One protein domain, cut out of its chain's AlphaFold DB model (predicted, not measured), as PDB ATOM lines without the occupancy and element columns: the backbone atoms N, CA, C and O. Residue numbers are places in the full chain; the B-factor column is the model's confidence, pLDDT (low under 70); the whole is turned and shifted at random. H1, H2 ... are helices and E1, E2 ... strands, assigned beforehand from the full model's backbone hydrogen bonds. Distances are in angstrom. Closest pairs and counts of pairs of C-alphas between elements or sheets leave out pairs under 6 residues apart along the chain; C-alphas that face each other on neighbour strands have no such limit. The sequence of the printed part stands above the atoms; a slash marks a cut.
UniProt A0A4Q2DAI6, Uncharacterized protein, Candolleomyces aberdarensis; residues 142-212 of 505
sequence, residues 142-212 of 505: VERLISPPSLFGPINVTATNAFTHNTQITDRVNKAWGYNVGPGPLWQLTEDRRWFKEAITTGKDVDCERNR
ATOM      1  N   VAL A 142     -11.153 -22.028  31.401       75.62
ATOM      2  CA  VAL A 142     -11.540 -22.834  32.561       75.62
ATOM      3  C   VAL A 142     -11.725 -24.269  32.091       75.62
ATOM      4  O   VAL A 142     -12.060 -24.517  30.926       75.62
ATOM      5  N   GLU A 143     -11.511 -25.222  32.987       76.25
ATOM      6  CA  GLU A 143     -11.760 -26.628  32.696       76.25
ATOM      7  C   GLU A 143     -13.256 -26.947  32.768       76.25
ATOM      8  O   GLU A 143     -13.933 -26.661  33.759       76.25
ATOM      9  N   ARG A 144     -13.766 -27.601  31.726       78.44
ATOM     10  CA  ARG A 144     -15.143 -28.088  31.638       78.44
ATOM     11  C   ARG A 144     -15.153 -29.593  31.437       78.44
ATOM     12  O   ARG A 144     -14.348 -30.121  30.671       78.44
ATOM     13  N   LEU A 145     -16.101 -30.271  32.074       78.88
ATOM     14  CA  LEU A 145     -16.327 -31.698  31.861       78.88
ATOM     15  C   LEU A 145     -16.787 -31.946  30.415       78.88
ATOM     16  O   LEU A 145     -17.764 -31.351  29.957       78.88
ATOM     17  N   ILE A 146     -16.085 -32.823  29.696       84.75
ATOM     18  CA  ILE A 146     -16.435 -33.217  28.318       84.75
ATOM     19  C   ILE A 146     -17.640 -34.166  28.317       84.75
ATOM     20  O   ILE A 146     -18.455 -34.158  27.394       84.75
ATOM     21  N   SER A 147     -17.748 -34.985  29.357       85.56
ATOM     22  CA  SER A 147     -18.791 -35.986  29.540       85.56
ATOM     23  C   SER A 147     -19.168 -36.079  31.021       85.56
ATOM     24  O   SER A 147     -18.391 -35.637  31.872       85.56
ATOM     25  N   PRO A 148     -20.319 -36.688  31.358       80.31
ATOM     26  CA  PRO A 148     -20.615 -37.060  32.737       80.31
ATOM     27  C   PRO A 148     -19.441 -37.846  33.354       80.31
ATOM     28  O   PRO A 148     -18.892 -38.723  32.675       80.31
ATOM     29  N   PRO A 149     -19.020 -37.531  34.592       73.62
ATOM     30  CA  PRO A 149     -17.909 -38.223  35.234       73.62
ATOM     31  C   PRO A 149     -18.294 -39.673  35.543       73.62
ATOM     32  O   PRO A 149     -19.421 -39.951  35.957       73.62
ATOM     33  N   SER A 150     -17.360 -40.603  35.351       72.44
ATOM     34  CA  SER A 150     -17.512 -41.988  35.792       72.44
ATOM     35  C   SER A 150     -17.034 -42.138  37.237       72.44
ATOM     36  O   SER A 150     -16.035 -41.546  37.645       72.44
ATOM     37  N   LEU A 151     -17.751 -42.938  38.027       62.66
ATOM     38  CA  LEU A 151     -17.350 -43.259  39.398       62.66
ATOM     39  C   LEU A 151     -15.956 -43.898  39.396       62.66
ATOM     40  O   LEU A 151     -15.739 -44.893  38.708       62.66
ATOM     41  N   PHE A 152     -15.030 -43.311  40.161       60.00
ATOM     42  CA  PHE A 152     -13.629 -43.745  40.293       60.00
ATOM     43  C   PHE A 152     -12.816 -43.769  38.986       60.00
ATOM     44  O   PHE A 152     -11.702 -44.289  38.966       60.00
ATOM     45  N   GLY A 153     -13.353 -43.215  37.899       69.25
ATOM     46  CA  GLY A 153     -12.648 -43.098  36.630       69.25
ATOM     47  C   GLY A 153     -11.907 -41.767  36.497       69.25
ATOM     48  O   GLY A 153     -12.200 -40.811  37.221       69.25
ATOM     49  N   PRO A 154     -10.953 -41.675  35.556       71.75
ATOM     50  CA  PRO A 154     -10.341 -40.400  35.217       71.75
ATOM     51  C   PRO A 154     -11.400 -39.438  34.668       71.75
ATOM     52  O   PRO A 154     -12.276 -39.818  33.887       71.75
ATOM     53  N   ILE A 155     -11.310 -38.176  35.076       73.56
ATOM     54  CA  ILE A 155     -12.210 -37.125  34.609       73.56
ATOM     55  C   ILE A 155     -11.693 -36.597  33.266       73.56
ATOM     56  O   ILE A 155     -10.542 -36.181  33.158       73.56
ATOM     57  N   ASN A 156     -12.559 -36.570  32.252       81.19
ATOM     58  CA  ASN A 156     -12.248 -35.969  30.957       81.19
ATOM     59  C   ASN A 156     -12.632 -34.486  30.963       81.19
ATOM     60  O   ASN A 156     -13.821 -34.147  30.929       81.19
ATOM     61  N   VAL A 157     -11.628 -33.610  30.986       81.19
ATOM     62  CA  VAL A 157     -11.794 -32.150  30.969       81.19
ATOM     63  C   VAL A 157     -11.275 -31.536  29.671       81.19
ATOM     64  O   VAL A 157     -10.343 -32.048  29.054       81.19
ATOM     65  N   THR A 158     -11.881 -30.429  29.248       84.06
ATOM     66  CA  THR A 158     -11.404 -29.594  28.139       84.06
ATOM     67  C   THR A 158     -11.347 -28.131  28.560       84.06
ATOM     68  O   THR A 158     -12.185 -27.672  29.339       84.06
ATOM     69  N   ALA A 159     -10.365 -27.395  28.046       82.75
ATOM     70  CA  ALA A 159     -10.245 -25.961  28.272       82.75
ATOM     71  C   ALA A 159     -11.301 -25.205  27.447       82.75
ATOM     72  O   ALA A 159     -11.407 -25.373  26.233       82.75
ATOM     73  N   THR A 160     -12.088 -24.350  28.100       82.19
ATOM     74  CA  THR A 160     -13.122 -23.511  27.468       82.19
ATOM     75  C   THR A 160     -13.092 -22.106  28.047       82.19
ATOM     76  O   THR A 160     -12.591 -21.929  29.142       82.19
ATOM     77  N   ASN A 161     -13.583 -21.086  27.344       83.00
ATOM     78  CA  ASN A 161     -13.636 -19.739  27.928       83.00
ATOM     79  C   ASN A 161     -14.551 -19.725  29.157       83.00
ATOM     80  O   ASN A 161     -15.666 -20.245  29.080       83.00
ATOM     81  N   ALA A 162     -14.115 -19.077  30.239       80.00
ATOM     82  CA  ALA A 162     -14.970 -18.842  31.398       80.00
ATOM     83  C   ALA A 162     -16.235 -18.089  30.964       80.00
ATOM     84  O   ALA A 162     -16.134 -17.074  30.269       80.00
ATOM     85  N   PHE A 163     -17.436 -18.506  31.386       76.94
ATOM     86  CA  PHE A 163     -18.626 -17.712  31.039       76.94
ATOM     87  C   PHE A 163     -18.600 -16.325  31.700       76.94
ATOM     88  O   PHE A 163     -19.249 -15.403  31.200       76.94
ATOM     89  N   THR A 164     -17.838 -16.172  32.792       80.31
ATOM     90  CA  THR A 164     -17.604 -14.899  33.494       80.31
ATOM     91  C   THR A 164     -16.837 -13.884  32.648       80.31
ATOM     92  O   THR A 164     -16.969 -12.687  32.890       80.31
ATOM     93  N   HIS A 165     -16.154 -14.324  31.582       82.38
ATOM     94  CA  HIS A 165     -15.521 -13.443  30.596       82.38
ATOM     95  C   HIS A 165     -16.524 -12.496  29.915       82.38
ATOM     96  O   HIS A 165     -16.159 -11.410  29.474       82.38
ATOM     97  N   ASN A 166     -17.799 -12.887  29.798       86.31
ATOM     98  CA  ASN A 166     -18.833 -12.046  29.201       86.31
ATOM     99  C   ASN A 166     -20.023 -11.900  30.157       86.31
ATOM    100  O   ASN A 166     -20.726 -12.869  30.461       86.31
ATOM    101  N   THR A 167     -20.291 -10.667  30.584       85.25
ATOM    102  CA  THR A 167     -21.380 -10.330  31.512       85.25
ATOM    103  C   THR A 167     -22.753 -10.759  30.987       85.25
ATOM    104  O   THR A 167     -23.549 -11.325  31.732       85.25
ATOM    105  N   GLN A 168     -23.015 -10.627  29.682       86.88
ATOM    106  CA  GLN A 168     -24.280 -11.070  29.088       86.88
ATOM    107  C   GLN A 168     -24.438 -12.593  29.125       86.88
ATOM    108  O   GLN A 168     -25.550 -13.096  29.312       86.88
ATOM    109  N   ILE A 169     -23.349 -13.342  28.917       84.00
ATOM    110  CA  ILE A 169     -23.373 -14.806  29.017       84.00
ATOM    111  C   ILE A 169     -23.592 -15.198  30.476       84.00
ATOM    112  O   ILE A 169     -24.483 -15.997  30.752       84.00
ATOM    113  N   THR A 170     -22.869 -14.567  31.401       82.88
ATOM    114  CA  THR A 170     -23.039 -14.739  32.849       82.88
ATOM    115  C   THR A 170     -24.487 -14.547  33.277       82.88
ATOM    116  O   THR A 170     -25.065 -15.413  33.935       82.88
ATOM    117  N   ASP A 171     -25.126 -13.466  32.840       82.62
ATOM    118  CA  ASP A 171     -26.515 -13.176  33.181       82.62
ATOM    119  C   ASP A 171     -27.495 -14.204  32.622       82.62
ATOM    120  O   ASP A 171     -28.459 -14.581  33.305       82.62
ATOM    121  N   ARG A 172     -27.256 -14.681  31.393       82.94
ATOM    122  CA  ARG A 172     -28.063 -15.732  30.759       82.94
ATOM    123  C   ARG A 172     -27.874 -17.080  31.449       82.94
ATOM    124  O   ARG A 172     -28.876 -17.742  31.708       82.94
ATOM    125  N   VAL A 173     -26.642 -17.464  31.781       79.38
ATOM    126  CA  VAL A 173     -26.312 -18.725  32.466       79.38
ATOM    127  C   VAL A 173     -26.882 -18.726  33.881       79.38
ATOM    128  O   VAL A 173     -27.636 -19.631  34.227       79.38
ATOM    129  N   ASN A 174     -26.660 -17.661  34.656       79.12
ATOM    130  CA  ASN A 174     -27.250 -17.504  35.989       79.12
ATOM    131  C   ASN A 174     -28.783 -17.546  35.938       79.12
ATOM    132  O   ASN A 174     -29.431 -18.144  36.800       79.12
ATOM    133  N   LYS A 175     -29.385 -16.938  34.905       81.06
ATOM    134  CA  LYS A 175     -30.830 -17.020  34.673       81.06
ATOM    135  C   LYS A 175     -31.252 -18.466  34.394       81.06
ATOM    136  O   LYS A 175     -32.182 -18.940  35.036       81.06
ATOM    137  N   ALA A 176     -30.579 -19.161  33.479       78.50
ATOM    138  CA  ALA A 176     -30.886 -20.541  33.110       78.50
ATOM    139  C   ALA A 176     -30.764 -21.496  34.306       78.50
ATOM    140  O   ALA A 176     -31.686 -22.266  34.569       78.50
ATOM    141  N   TRP A 177     -29.688 -21.389  35.085       78.88
ATOM    142  CA  TRP A 177     -29.493 -22.179  36.298       78.88
ATOM    143  C   TRP A 177     -30.537 -21.903  37.376       78.88
ATOM    144  O   TRP A 177     -31.009 -22.843  38.008       78.88
ATOM    145  N   GLY A 178     -30.945 -20.646  37.565       77.19
ATOM    146  CA  GLY A 178     -31.999 -20.300  38.523       77.19
ATOM    147  C   GLY A 178     -33.394 -20.804  38.123       77.19
ATOM    148  O   GLY A 178     -34.255 -20.962  38.988       77.19
ATOM    149  N   TYR A 179     -33.632 -21.054  36.830       75.25
ATOM    150  CA  TYR A 179     -34.879 -21.645  36.325       75.25
ATOM    151  C   TYR A 179     -34.818 -23.162  36.163       75.25
ATOM    152  O   TYR A 179     -35.854 -23.765  35.888       75.25
ATOM    153  N   ASN A 180     -33.652 -23.786  36.326       69.50
ATOM    154  CA  ASN A 180     -33.544 -25.229  36.212       69.50
ATOM    155  C   ASN A 180     -34.210 -25.896  37.430       69.50
ATOM    156  O   ASN A 180     -33.710 -25.823  38.554       69.50
ATOM    157  N   VAL A 181     -35.375 -26.497  37.179       58.66
ATOM    158  CA  VAL A 181     -36.182 -27.310  38.110       58.66
ATOM    159  C   VAL A 181     -36.152 -28.802  37.739       58.66
ATOM    160  O   VAL A 181     -36.920 -29.581  38.291       58.66
ATOM    161  N   GLY A 182     -35.295 -29.201  36.789       63.44
ATOM    162  CA  GLY A 182     -35.124 -30.599  36.384       63.44
ATOM    163  C   GLY A 182     -34.361 -31.446  37.417       63.44
ATOM    164  O   GLY A 182     -33.858 -30.902  38.400       63.44
ATOM    165  N   PRO A 183     -34.220 -32.769  37.182       54.69
ATOM    166  CA  PRO A 183     -33.621 -33.741  38.115       54.69
ATOM    167  C   PRO A 183     -32.110 -33.560  38.351       54.69
ATOM    168  O   PRO A 183     -31.462 -34.416  38.943       54.69
ATOM    169  N   GLY A 184     -31.526 -32.462  37.878       60.56
ATOM    170  CA  GLY A 184     -30.117 -32.170  38.050       60.56
ATOM    171  C   GLY A 184     -29.662 -30.964  37.233       60.56
ATOM    172  O   GLY A 184     -30.405 -30.428  36.399       60.56
ATOM    173  N   PRO A 185     -28.429 -30.499  37.468       66.00
ATOM    174  CA  PRO A 185     -27.800 -29.531  36.585       66.00
ATOM    175  C   PRO A 185     -27.694 -30.102  35.169       66.00
ATOM    176  O   PRO A 185     -27.457 -31.292  34.973       66.00
ATOM    177  N   LEU A 186     -27.839 -29.239  34.164       70.38
ATOM    178  CA  LEU A 186     -27.460 -29.610  32.807       70.38
ATOM    179  C   LEU A 186     -25.947 -29.808  32.820       70.38
ATOM    180  O   LEU A 186     -25.228 -28.823  32.967       70.38
ATOM    181  N   TRP A 187     -25.478 -31.052  32.703       70.44
ATOM    182  CA  TRP A 187     -24.046 -31.372  32.745       70.44
ATOM    183  C   TRP A 187     -23.270 -30.589  31.682       70.44
ATOM    184  O   TRP A 187     -22.130 -30.204  31.891       70.44
ATOM    185  N   GLN A 188     -23.903 -30.256  30.551       71.75
ATOM    186  CA  GLN A 188     -23.257 -29.401  29.566       71.75
ATOM    187  C   GLN A 188     -22.894 -28.068  30.208       71.75
ATOM    188  O   GLN A 188     -21.819 -27.565  29.965       71.75
ATOM    189  N   LEU A 189     -23.743 -27.490  31.052       70.12
ATOM    190  CA  LEU A 189     -23.467 -26.223  31.723       70.12
ATOM    191  C   LEU A 189     -22.614 -26.370  32.986       70.12
ATOM    192  O   LEU A 189     -22.287 -25.344  33.563       70.12
ATOM    193  N   THR A 190     -22.285 -27.580  33.446       72.81
ATOM    194  CA  THR A 190     -21.442 -27.722  34.635       72.81
ATOM    195  C   THR A 190     -20.007 -27.356  34.304       72.81
ATOM    196  O   THR A 190     -19.372 -27.982  33.456       72.81
ATOM    197  N   GLU A 191     -19.502 -26.352  34.998       72.12
ATOM    198  CA  GLU A 191     -18.103 -25.956  34.987       72.12
ATOM    199  C   GLU A 191     -17.667 -25.710  36.419       72.12
ATOM    200  O   GLU A 191     -18.489 -25.377  37.278       72.12
ATOM    201  N   ASP A 192     -16.381 -25.891  36.669       68.88
ATOM    202  CA  ASP A 192     -15.822 -25.553  37.962       68.88
ATOM    203  C   ASP A 192     -15.697 -24.035  38.094       68.88
ATOM    204  O   ASP A 192     -15.112 -23.359  37.244       68.88
ATOM    205  N   ARG A 193     -16.268 -23.505  39.173       73.94
ATOM    206  CA  ARG A 193     -16.230 -22.077  39.498       73.94
ATOM    207  C   ARG A 193     -15.319 -21.747  40.670       73.94
ATOM    208  O   ARG A 193     -15.249 -20.579  41.057       73.94
ATOM    209  N   ARG A 194     -14.677 -22.742  41.279       72.44
ATOM    210  CA  ARG A 194     -13.713 -22.489  42.341       72.44
ATOM    211  C   ARG A 194     -12.483 -21.828  41.755       72.44
ATOM    212  O   ARG A 194     -12.090 -22.045  40.606       72.44
ATOM    213  N   TRP A 195     -11.890 -20.965  42.561       70.00
ATOM    214  CA  TRP A 195     -10.599 -20.431  42.214       70.00
ATOM    215  C   TRP A 195      -9.556 -21.527  42.442       70.00
ATOM    216  O   TRP A 195      -9.298 -21.948  43.566       70.00
ATOM    217  N   PHE A 196      -8.974 -21.982  41.343       68.81
ATOM    218  CA  PHE A 196      -7.710 -22.697  41.297       68.81
ATOM    219  C   PHE A 196      -6.873 -22.002  40.226       68.81
ATOM    220  O   PHE A 196      -7.404 -21.586  39.186       68.81
ATOM    221  N   LYS A 197      -5.570 -21.842  40.445       57.12
ATOM    222  CA  LYS A 197      -4.691 -21.093  39.531       57.12
ATOM    223  C   LYS A 197      -4.420 -21.835  38.195       57.12
ATOM    224  O   LYS A 197      -3.653 -21.356  37.373       57.12
ATOM    225  N   GLU A 198      -5.126 -22.941  37.923       52.84
ATOM    226  CA  GLU A 198      -5.010 -23.861  36.768       52.84
ATOM    227  C   GLU A 198      -5.127 -23.250  35.372       52.84
ATOM    228  O   GLU A 198      -4.754 -23.889  34.398       52.84
ATOM    229  N   ALA A 199      -5.671 -22.047  35.243       51.47
ATOM    230  CA  ALA A 199      -5.858 -21.395  33.951       51.47
ATOM    231  C   ALA A 199      -4.967 -20.178  33.730       51.47
ATOM    232  O   ALA A 199      -5.263 -19.338  32.879       51.47
ATOM    233  N   ILE A 200      -3.866 -20.084  34.471       59.56
ATOM    234  CA  ILE A 200      -2.736 -19.280  34.019       59.56
ATOM    235  C   ILE A 200      -2.186 -20.001  32.785       59.56
ATOM    236  O   ILE A 200      -1.530 -21.019  32.920       59.56
ATOM    237  N   THR A 201      -2.503 -19.527  31.577       58.00
ATOM    238  CA  THR A 201      -2.017 -20.112  30.310       58.00
ATOM    239  C   THR A 201      -0.741 -19.449  29.795       58.00
ATOM    240  O   THR A 201      -0.181 -19.864  28.779       58.00
ATOM    241  N   THR A 202      -0.268 -18.416  30.488       58.09
ATOM    242  CA  THR A 202       0.896 -17.615  30.118       58.09
ATOM    243  C   THR A 202       1.833 -17.460  31.311       58.09
ATOM    244  O   THR A 202       1.412 -17.067  32.392       58.09
ATOM    245  N   GLY A 203       3.123 -17.745  31.120       69.12
ATOM    246  CA  GLY A 203       4.148 -17.615  32.162       69.12
ATOM    247  C   GLY A 203       4.984 -18.881  32.345       69.12
ATOM    248  O   GLY A 203       4.777 -19.881  31.664       69.12
ATOM    249  N   LYS A 204       5.965 -18.831  33.255       66.75
ATOM    250  CA  LYS A 204       6.802 -19.999  33.593       66.75
ATOM    251  C   LYS A 204       6.091 -21.004  34.515       66.75
ATOM    252  O   LYS A 204       6.520 -22.148  34.572       66.75
ATOM    253  N   ASP A 205       4.999 -20.592  35.164       64.06
ATOM    254  CA  ASP A 205       4.294 -21.357  36.209       64.06
ATOM    255  C   ASP A 205       2.938 -21.941  35.762       64.06
ATOM    256  O   ASP A 205       2.128 -22.353  36.594       64.06
ATOM    257  N   VAL A 206       2.692 -22.016  34.450       64.56
ATOM    258  CA  VAL A 206       1.451 -22.551  33.844       64.56
ATOM    259  C   VAL A 206       1.131 -23.980  34.322       64.56
ATOM    260  O   VAL A 206      -0.033 -24.343  34.446       64.56
ATOM    261  N   ASP A 207       2.154 -24.764  34.682       64.25
ATOM    262  CA  ASP A 207       2.026 -26.169  35.093       64.25
ATOM    263  C   ASP A 207       2.415 -26.453  36.554       64.25
ATOM    264  O   ASP A 207       2.653 -27.605  36.921       64.25
ATOM    265  N   CYS A 208       2.485 -25.440  37.423       68.94
ATOM    266  CA  CYS A 208       2.818 -25.684  38.830       68.94
ATOM    267  C   CYS A 208       1.673 -26.412  39.565       68.94
ATOM    268  O   CYS A 208       0.526 -25.975  39.518       68.94
ATOM    269  N   GLU A 209       1.961 -27.479  40.315       67.38
ATOM    270  CA  GLU A 209       0.934 -28.233  41.063       67.38
ATOM    271  C   GLU A 209       0.228 -27.382  42.135       67.38
ATOM    272  O   GLU A 209      -0.961 -27.567  42.383       67.38
ATOM    273  N   ARG A 210       0.908 -26.373  42.704       67.62
ATOM    274  CA  ARG A 210       0.312 -25.368  43.611       67.62
ATOM    275  C   ARG A 210      -0.862 -24.627  42.979       67.62
ATOM    276  O   ARG A 210      -1.745 -24.120  43.671       67.62
ATOM    277  N   ASN A 211      -0.838 -24.531  41.654       68.62
ATOM    278  CA  ASN A 211      -1.854 -23.857  40.876       68.62
ATOM    279  C   ASN A 211      -3.050 -24.771  40.596       68.62
ATOM    280  O   ASN A 211      -4.106 -24.277  40.209       68.62
ATOM    281  N   ARG A 212      -2.904 -26.079  40.831       66.00
ATOM    282  CA  ARG A 212      -3.896 -27.100  40.526       66.00
ATOM    283  C   ARG A 212      -4.892 -27.345  41.651       66.00
ATOM    284  O   ARG A 212      -4.656 -27.012  42.815       66.00
TER     285      ARG A 212
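Overview. This is residues 142 to 212 of the 505 residues of an uncharacterized protein of Candolleomyces aberdarensis (UniProt A0A4Q2DAI6). Little regular structure is present: a small two-stranded hairpin of E1 and E2 stands in the middle, one helix, H1, follows on one side of it, and a long tail without named elements, residues 180 to 212, runs from the helix back past the hairpin to its other side. The printed part has 71 residues, 22 of them in named elements, in the order E1, E2, H1; the class is mixed, the sheet antiparallel. The whole is loose, with a radius of gyration of the C-alphas of 14.2 A, and flat, spanning 43 by 34 by 16 A.

Along the chain. E1 is residues 142 to 145, from C-alpha 142 at (-11.540, -22.834, 32.561). E2 is residues 157 to 161. H1, residues 167 to 179, is 18.3 A long and ends at C-alpha 179 at (-34.879, -21.645, 36.325).

Arrangement. E1 and E2 form an antiparallel hairpin at 135 degrees; N 142 and O 160 are 2.7 A apart, within hydrogen-bond range. E1 and H1 are apart. In H1 every O i to N i+4 pair is within hydrogen-bond range.

Size, cuts and confidence. C-alphas 181 and 204, the two farthest apart, are 43.8 A apart. The printed part has no cut. The link from E1 to E2 is long, that from E2 to H1 tight. Residues 178 to 184 stand free. Confidence is under 70 in 27 residues, among them 196 to 212.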